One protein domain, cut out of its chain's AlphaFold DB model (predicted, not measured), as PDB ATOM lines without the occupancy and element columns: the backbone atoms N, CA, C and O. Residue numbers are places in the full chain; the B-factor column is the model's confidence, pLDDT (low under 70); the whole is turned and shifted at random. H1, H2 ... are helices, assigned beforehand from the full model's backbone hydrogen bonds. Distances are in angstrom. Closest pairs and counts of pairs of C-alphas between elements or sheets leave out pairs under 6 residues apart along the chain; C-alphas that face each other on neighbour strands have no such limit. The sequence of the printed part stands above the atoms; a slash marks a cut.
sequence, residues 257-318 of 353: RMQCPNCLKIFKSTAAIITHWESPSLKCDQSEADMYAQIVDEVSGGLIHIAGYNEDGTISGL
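Overview. This is residues 257 to 318 of the 353 residues of an uncharacterized protein of Emericella nidulans (strain FGSC A4 / ATCC 38163 / CBS 112.46 / NRRL 194 / M139) (UniProt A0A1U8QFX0). This domain has little regular structure: two short helices, H1 and H2, lie side by side and run opposite ways among three long loops. Residues 257 to 269 fold back on themselves at one end, with a short antiparallel pairing of residues 258 to 259 with 266 to 267, and residues 301 to 318 make a folded-back loop at the other end. The printed part has 62 residues, 18 of them in the helices, with no named strand; it is all helix by class and compact, with a radius of gyration of the C-alphas of 11.2 A and spans of 33 by 27 by 15 A.

Along the chain. H1, residues 270 to 278, runs 12.4 A from C-alpha 270 at (161.493, 224.157, 147.363). H2, residues 292 to 300, runs 11.9 A to C-alpha 300 at (159.107, 227.388, 152.221).

Arrangement. H1 and H2 form a helical hairpin, at a shallow tilt of 19 degrees. They only just touch, with 3 pairs of C-alphas within 8 A; the closest C-alphas, of Thr 270 and Ser 300, are 6.3 A apart. Every O i to N i+4 pair is within hydrogen-bond range in H1 and H2.

Size, cuts and confidence. The farthest C-alphas, of Arg 257 and Glu 311, are 34.3 A apart. The printed part has no cut, and the 13-residue link from H1 to H2 is long. Mean pLDDT of the printed part is 74.1; residues 305 to 318 are among those under 70.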
ATOM      1  N   ARG A 257     155.764 224.182 140.393       60.78
ATOM      2  CA  ARG A 257     156.957 224.550 139.625       60.78
ATOM      3  C   ARG A 257     157.448 225.918 140.095       60.78
ATOM      4  O   ARG A 257     157.094 226.933 139.503       60.78
ATOM      5  N   MET A 258     158.232 225.934 141.170       70.94
ATOM      6  CA  MET A 258     158.752 227.165 141.763       70.94
ATOM      7  C   MET A 258     159.710 227.829 140.774       70.94
ATOM      8  O   MET A 258     160.748 227.265 140.417       70.94
ATOM      9  N   GLN A 259     159.327 229.007 140.288       83.31
ATOM     10  CA  GLN A 259     160.127 229.802 139.369       83.31
ATOM     11  C   GLN A 259     160.933 230.827 140.165       83.31
ATOM     12  O   GLN A 259     160.383 231.516 141.019       83.31
ATOM     13  N   CYS A 260     162.231 230.948 139.890       84.94
ATOM     14  CA  CYS A 260     163.026 232.009 140.501       84.94
ATOM     15  C   CYS A 260     162.606 233.385 139.946       84.94
ATOM     16  O   CYS A 260     162.607 233.534 138.721       84.94
ATOM     17  N   PRO A 261     162.306 234.390 140.798       83.38
ATOM     18  CA  PRO A 261     161.888 235.718 140.342       83.38
ATOM     19  C   PRO A 261     162.904 236.414 139.429       83.38
ATOM     20  O   PRO A 261     162.509 237.012 138.433       83.38
ATOM     21  N   ASN A 262     164.204 236.303 139.734       81.88
ATOM     22  CA  ASN A 262     165.265 236.971 138.980       81.88
ATOM     23  C   ASN A 262     165.678 236.183 137.716       81.88
ATOM     24  O   ASN A 262     165.505 236.662 136.597       81.88
ATOM     25  N   CYS A 263     166.154 234.935 137.840       85.56
ATOM     26  CA  CYS A 263     166.654 234.191 136.669       85.56
ATOM     27  C   CYS A 263     165.605 233.381 135.885       85.56
ATOM     28  O   CYS A 263     165.962 232.701 134.918       85.56
ATOM     29  N   LEU A 264     164.338 233.391 136.313       84.31
ATOM     30  CA  LEU A 264     163.194 232.724 135.673       84.31
ATOM     31  C   LEU A 264     163.327 231.203 135.456       84.31
ATOM     32  O   LEU A 264     162.463 230.596 134.814       84.31
ATOM     33  N   LYS A 265     164.355 230.554 136.021       84.81
ATOM     34  CA  LYS A 265     164.502 229.091 136.018       84.81
ATOM     35  C   LYS A 265     163.395 228.435 136.832       84.81
ATOM     36  O   LYS A 265     163.015 228.928 137.890       84.81
ATOM     37  N   ILE A 266     162.931 227.290 136.341       85.31
ATOM     38  CA  ILE A 266     161.863 226.500 136.949       85.31
ATOM     39  C   ILE A 266     162.473 225.319 137.705       85.31
ATOM     40  O   ILE A 266     163.142 224.476 137.105       85.31
ATOM     41  N   PHE A 267     162.186 225.229 138.999       83.44
ATOM     42  CA  PHE A 267     162.641 224.159 139.882       83.44
ATOM     43  C   PHE A 267     161.499 223.194 140.222       83.44
ATOM     44  O   PHE A 267     160.318 223.526 140.124       83.44
ATOM     45  N   LYS A 268     161.862 221.959 140.589       82.19
ATOM     46  CA  LYS A 268     160.915 220.867 140.891       82.19
ATOM     47  C   LYS A 268     160.693 220.648 142.399       82.19
ATOM     48  O   LYS A 268     159.989 219.727 142.786       82.19
ATOM     49  N   SER A 269     161.325 221.457 143.247       82.12
ATOM     50  CA  SER A 269     161.227 221.386 144.708       82.12
ATOM     51  C   SER A 269     161.673 222.708 145.331       82.12
ATOM     52  O   SER A 269     162.603 223.334 144.819       82.12
ATOM     53  N   THR A 270     161.063 223.077 146.460       82.00
ATOM     54  CA  THR A 270     161.493 224.157 147.363       82.00
ATOM     55  C   THR A 270     162.976 224.049 147.736       82.00
ATOM     56  O   THR A 270     163.702 225.033 147.648       82.00
ATOM     57  N   ALA A 271     163.475 222.847 148.047       82.88
ATOM     58  CA  ALA A 271     164.891 222.661 148.377       82.88
ATOM     59  C   ALA A 271     165.812 223.025 147.195       82.88
ATOM     60  O   ALA A 271     166.832 223.673 147.378       82.88
ATOM     61  N   ALA A 272     165.419 222.680 145.964       84.81
ATOM     62  CA  ALA A 272     166.230 222.937 144.775       84.81
ATOM     63  C   ALA A 272     166.300 224.426 144.384       84.81
ATOM     64  O   ALA A 272     167.293 224.843 143.788       84.81
ATOM     65  N   ILE A 273     165.267 225.219 144.697       86.06
ATOM     66  CA  ILE A 273     165.291 226.674 144.482       86.06
ATOM     67  C   ILE A 273     166.047 227.403 145.606       86.06
ATOM     68  O   ILE A 273     166.793 228.328 145.303       86.06
ATOM     69  N   ILE A 274     165.972 226.929 146.856       85.56
ATOM     70  CA  ILE A 274     166.787 227.461 147.964       85.56
ATOM     71  C   ILE A 274     168.276 227.191 147.714       85.56
ATOM     72  O   ILE A 274     169.055 228.136 147.686       85.56
ATOM     73  N   THR A 275     168.671 225.956 147.378       86.75
ATOM     74  CA  THR A 275     170.068 225.643 147.004       86.75
ATOM     75  C   THR A 275     170.550 226.471 145.807       86.75
ATOM     76  O   THR A 275     171.732 226.790 145.701       86.75
ATOM     77  N   HIS A 276     169.651 226.846 144.889       87.38
ATOM     78  CA  HIS A 276     169.996 227.745 143.791       87.38
ATOM     79  C   HIS A 276     170.293 229.177 144.268       87.38
ATOM     80  O   HIS A 276     171.199 229.796 143.711       87.38
ATOM     81  N   TRP A 277     169.571 229.690 145.265       83.69
ATOM     82  CA  TRP A 277     169.822 231.011 145.847       83.69
ATOM     83  C   TRP A 277     171.042 231.038 146.774       83.69
ATOM     84  O   TRP A 277     171.793 232.003 146.742       83.69
ATOM     85  N   GLU A 278     171.280 229.969 147.536       81.75
ATOM     86  CA  GLU A 278     172.493 229.805 148.352       81.75
ATOM     87  C   GLU A 278     173.757 229.673 147.490       81.75
ATOM     88  O   GLU A 278     174.845 230.067 147.906       81.75
ATOM     89  N   SER A 279     173.637 229.118 146.277       79.12
ATOM     90  CA  SER A 279     174.748 229.074 145.328       79.12
ATOM     91  C   SER A 279     174.958 230.451 144.673       79.12
ATOM     92  O   SER A 279     174.082 230.879 143.914       79.12
ATOM     93  N   PRO A 280     176.113 231.129 144.854       71.50
ATOM     94  CA  PRO A 280     176.393 232.390 144.173       71.50
ATOM     95  C   PRO A 280     176.527 232.134 142.670       71.50
ATOM     96  O   PRO A 280     177.550 231.663 142.166       71.50
ATOM     97  N   SER A 281     175.446 232.389 141.937       70.06
ATOM     98  CA  SER A 281     175.352 232.060 140.522       70.06
ATOM     99  C   SER A 281     175.467 233.331 139.685       70.06
ATOM    100  O   SER A 281     174.647 234.233 139.797       70.06
ATOM    101  N   LEU A 282     176.423 233.379 138.750       64.19
ATOM    102  CA  LEU A 282     176.678 234.541 137.870       64.19
ATOM    103  C   LEU A 282     175.487 234.964 136.971       64.19
ATOM    104  O   LEU A 282     175.628 235.836 136.119       64.19
ATOM    105  N   LYS A 283     174.338 234.286 137.080       71.38
ATOM    106  CA  LYS A 283     173.099 234.526 136.322       71.38
ATOM    107  C   LYS A 283     171.866 234.698 137.216       71.38
ATOM    108  O   LYS A 283     170.766 234.814 136.688       71.38
ATOM    109  N   CYS A 284     172.022 234.620 138.534       77.44
ATOM    110  CA  CYS A 284     170.969 234.896 139.497       77.44
ATOM    111  C   CYS A 284     171.606 235.378 140.786       77.44
ATOM    112  O   CYS A 284     172.240 234.589 141.487       77.44
ATOM    113  N   ASP A 285     171.355 236.639 141.087       76.81
ATOM    114  CA  ASP A 285     171.618 237.226 142.383       76.81
ATOM    115  C   ASP A 285     170.261 237.535 143.027       76.81
ATOM    116  O   ASP A 285     169.579 238.499 142.688       76.81
ATOM    117  N   GLN A 286     169.779 236.579 143.817       77.50
ATOM    118  CA  GLN A 286     168.538 236.698 144.591       77.50
ATOM    119  C   GLN A 286     168.841 236.744 146.096       77.50
ATOM    120  O   GLN A 286     167.985 237.149 146.875       77.50
ATOM    121  N   SER A 287     170.051 236.333 146.482       68.56
ATOM    122  CA  SER A 287     170.591 236.336 147.840       68.56
ATOM    123  C   SER A 287     170.863 237.743 148.369       68.56
ATOM    124  O   SER A 287     170.675 237.967 149.559       68.56
ATOM    125  N   GLU A 288     171.275 238.682 147.506       69.19
ATOM    126  CA  GLU A 288     171.549 240.081 147.879       69.19
ATOM    127  C   GLU A 288     170.286 240.971 147.822       69.19
ATOM    128  O   GLU A 288     170.323 242.149 148.160       69.19
ATOM    129  N   ALA A 289     169.133 240.427 147.413       71.44
ATOM    130  CA  ALA A 289     167.893 241.194 147.330       71.44
ATOM    131  C   ALA A 289     167.268 241.427 148.720       71.44
ATOM    132  O   ALA A 289     167.007 240.467 149.445       71.44
ATOM    133  N   ASP A 290     166.882 242.672 149.025       69.69
ATOM    134  CA  ASP A 290     166.276 243.098 150.308       69.69
ATOM    135  C   ASP A 290     165.059 242.260 150.765       69.69
ATOM    136  O   ASP A 290     164.711 242.220 151.945       69.69
ATOM    137  N   MET A 291     164.383 241.588 149.827       75.69
ATOM    138  CA  MET A 291     163.209 240.745 150.080       75.69
ATOM    139  C   MET A 291     163.525 239.244 150.203       75.69
ATOM    140  O   MET A 291     162.594 238.439 150.272       75.69
ATOM    141  N   TYR A 292     164.800 238.832 150.228       81.81
ATOM    142  CA  TYR A 292     165.192 237.417 150.258       81.81
ATOM    143  C   TYR A 292     164.509 236.641 151.394       81.81
ATOM    144  O   TYR A 292     163.933 235.584 151.146       81.81
ATOM    145  N   ALA A 293     164.467 237.202 152.609       78.19
ATOM    146  CA  ALA A 293     163.807 236.584 153.762       78.19
ATOM    147  C   ALA A 293     162.314 236.301 153.535       78.19
ATOM    148  O   ALA A 293     161.858 235.183 153.764       78.19
ATOM    149  N   GLN A 294     161.565 237.286 153.031       81.69
ATOM    150  CA  GLN A 294     160.133 237.138 152.756       81.69
ATOM    151  C   GLN A 294     159.874 236.122 151.634       81.69
ATOM    152  O   GLN A 294     158.919 235.352 151.694       81.69
ATOM    153  N   ILE A 295     160.742 236.094 150.622       82.62
ATOM    154  CA  ILE A 295     160.625 235.178 149.485       82.62
ATOM    155  C   ILE A 295     160.975 233.738 149.903       82.62
ATOM    156  O   ILE A 295     160.308 232.807 149.459       82.62
ATOM    157  N   VAL A 296     161.965 233.531 150.778       83.69
ATOM    158  CA  VAL A 296     162.272 232.211 151.366       83.69
ATOM    159  C   VAL A 296     161.130 231.719 152.252       83.69
ATOM    160  O   VAL A 296     160.764 230.546 152.160       83.69
ATOM    161  N   ASP A 297     160.532 232.592 153.062       83.06
ATOM    162  CA  ASP A 297     159.381 232.246 153.900       83.06
ATOM    163  C   ASP A 297     158.160 231.836 153.054       83.06
ATOM    164  O   ASP A 297     157.639 230.733 153.211       83.06
ATOM    165  N   GLU A 298     157.780 232.642 152.053       83.75
ATOM    166  CA  GLU A 298     156.661 232.340 151.145       83.75
ATOM    167  C   GLU A 298     156.886 231.040 150.344       83.75
ATOM    168  O   GLU A 298     155.964 230.241 150.156       83.75
ATOM    169  N   VAL A 299     158.121 230.789 149.890       80.69
ATOM    170  CA  VAL A 299     158.485 229.594 149.104       80.69
ATOM    171  C   VAL A 299     158.670 228.337 149.966       80.69
ATOM    172  O   VAL A 299     158.488 227.221 149.461       80.69
ATOM    173  N   SER A 300     159.002 228.490 151.251       79.31
ATOM    174  CA  SER A 300     159.107 227.388 152.221       79.31
ATOM    175  C   SER A 300     157.827 227.129 153.020       79.31
ATOM    176  O   SER A 300     157.688 226.052 153.597       79.31
ATOM    177  N   GLY A 301     156.880 228.072 153.018       72.75
ATOM    178  CA  GLY A 301     155.620 227.992 153.755       72.75
ATOM    179  C   GLY A 301     155.803 228.050 155.273       72.75
ATOM    180  O   GLY A 301     155.157 227.273 155.975       72.75
ATOM    181  N   GLY A 302     156.710 228.896 155.777       72.44
ATOM    182  CA  GLY A 302     157.023 229.001 157.211       72.44
ATOM    183  C   GLY A 302     157.984 227.939 157.756       72.44
ATOM    184  O   GLY A 302     158.337 227.975 158.933       72.44
ATOM    185  N   LEU A 303     158.431 226.982 156.934       69.38
ATOM    186  CA  LEU A 303     159.286 225.877 157.391       69.38
ATOM    187  C   LEU A 303     160.745 226.298 157.643       69.38
ATOM    188  O   LEU A 303     161.471 225.612 158.367       69.38
ATOM    189  N   ILE A 304     161.198 227.379 157.003       70.75
ATOM    190  CA  ILE A 304     162.600 227.805 156.983       70.75
ATOM    191  C   ILE A 304     162.658 229.303 157.276       70.75
ATOM    192  O   ILE A 304     162.354 230.121 156.410       70.75
ATOM    193  N   HIS A 305     163.087 229.652 158.487       66.50
ATOM    194  CA  HIS A 305     163.289 231.036 158.901       66.50
ATOM    195  C   HIS A 305     164.763 231.437 158.761       66.50
ATOM    196  O   HIS A 305     165.678 230.649 159.017       66.50
ATOM    197  N   ILE A 306     164.994 232.687 158.358       68.69
ATOM    198  CA  ILE A 306     166.328 233.290 158.342       68.69
ATOM    199  C   ILE A 306     166.683 233.740 159.761       68.69
ATOM    200  O   ILE A 306     165.937 234.499 160.376       68.69
ATOM    201  N   ALA A 307     167.827 233.283 160.275       57.19
ATOM    202  CA  ALA A 307     168.214 233.473 161.674       57.19
ATOM    203  C   ALA A 307     168.822 234.856 161.986       57.19
ATOM    204  O   ALA A 307     169.092 235.165 163.147       57.19
ATOM    205  N   GLY A 308     169.021 235.689 160.963       61.28
ATOM    206  CA  GLY A 308     169.474 237.071 161.077       61.28
ATOM    207  C   GLY A 308     170.262 237.545 159.856       61.28
ATOM    208  O   GLY A 308     170.417 236.830 158.862       61.28
ATOM    209  N   TYR A 309     170.793 238.759 159.972       60.03
ATOM    210  CA  TYR A 309     171.812 239.311 159.082       60.03
ATOM    211  C   TYR A 309     173.090 239.542 159.897       60.03
ATOM    212  O   TYR A 309     173.015 239.950 161.058       60.03
ATOM    213  N   ASN A 310     174.252 239.275 159.305       61.22
ATOM    214  CA  ASN A 310     175.542 239.687 159.853       61.22
ATOM    215  C   ASN A 310     175.764 241.194 159.633       61.22
ATOM    216  O   ASN A 310     175.068 241.835 158.845       61.22
ATOM    217  N   GLU A 311     176.785 241.735 160.295       54.31
ATOM    218  CA  GLU A 311     177.203 243.147 160.214       54.31
ATOM    219  C   GLU A 311     177.535 243.576 158.770       54.31
ATOM    220  O   GLU A 311     177.262 244.708 158.377       54.31
ATOM    221  N   ASP A 312     178.028 242.635 157.957       47.94
ATOM    222  CA  ASP A 312     178.343 242.793 156.530       47.94
ATOM    223  C   ASP A 312     177.124 242.606 155.594       47.94
ATOM    224  O   ASP A 312     177.279 242.270 154.419       47.94
ATOM    225  N   GLY A 313     175.891 242.688 156.110       56.62
ATOM    226  CA  GLY A 313     174.639 242.485 155.354       56.62
ATOM    227  C   GLY A 313     174.375 241.045 154.885       56.62
ATOM    228  O   GLY A 313     173.280 240.724 154.427       56.62
ATOM    229  N   THR A 314     175.348 240.146 155.031       57.03
ATOM    230  CA  THR A 314     175.258 238.747 154.590       57.03
ATOM    231  C   THR A 314     174.445 237.911 155.584       57.03
ATOM    232  O   THR A 314     174.599 238.052 156.794       57.03
ATOM    233  N   ILE A 315     173.600 237.003 155.100       60.56
ATOM    234  CA  ILE A 315     172.634 236.232 155.904       60.56
ATOM    235  C   ILE A 315     173.326 235.311 156.934       60.56
ATOM    236  O   ILE A 315     174.160 234.483 156.561       60.56
ATOM    237  N   SER A 316     172.949 235.376 158.218       52.78
ATOM    238  CA  SER A 316     173.500 234.521 159.292       52.78
ATOM    239  C   SER A 316     172.763 233.183 159.449       52.78
ATOM    240  O   SER A 316     172.367 232.781 160.538       52.78
ATOM    241  N   GLY A 317     172.649 232.444 158.343       56.81
ATOM    242  CA  GLY A 317     172.166 231.061 158.323       56.81
ATOM    243  C   GLY A 317     170.645 230.879 158.427       56.81
ATOM    244  O   GLY A 317     169.874 231.806 158.677       56.81
ATOM    245  N   LEU A 318     170.219 229.635 158.199       54.66
ATOM    246  CA  LEU A 318     168.822 229.204 158.244       54.66
ATOM    247  C   LEU A 318     168.586 228.389 159.518       54.66
ATOM    248  O   LEU A 318     169.202 227.337 159.707       54.66
TER     249      LEU A 318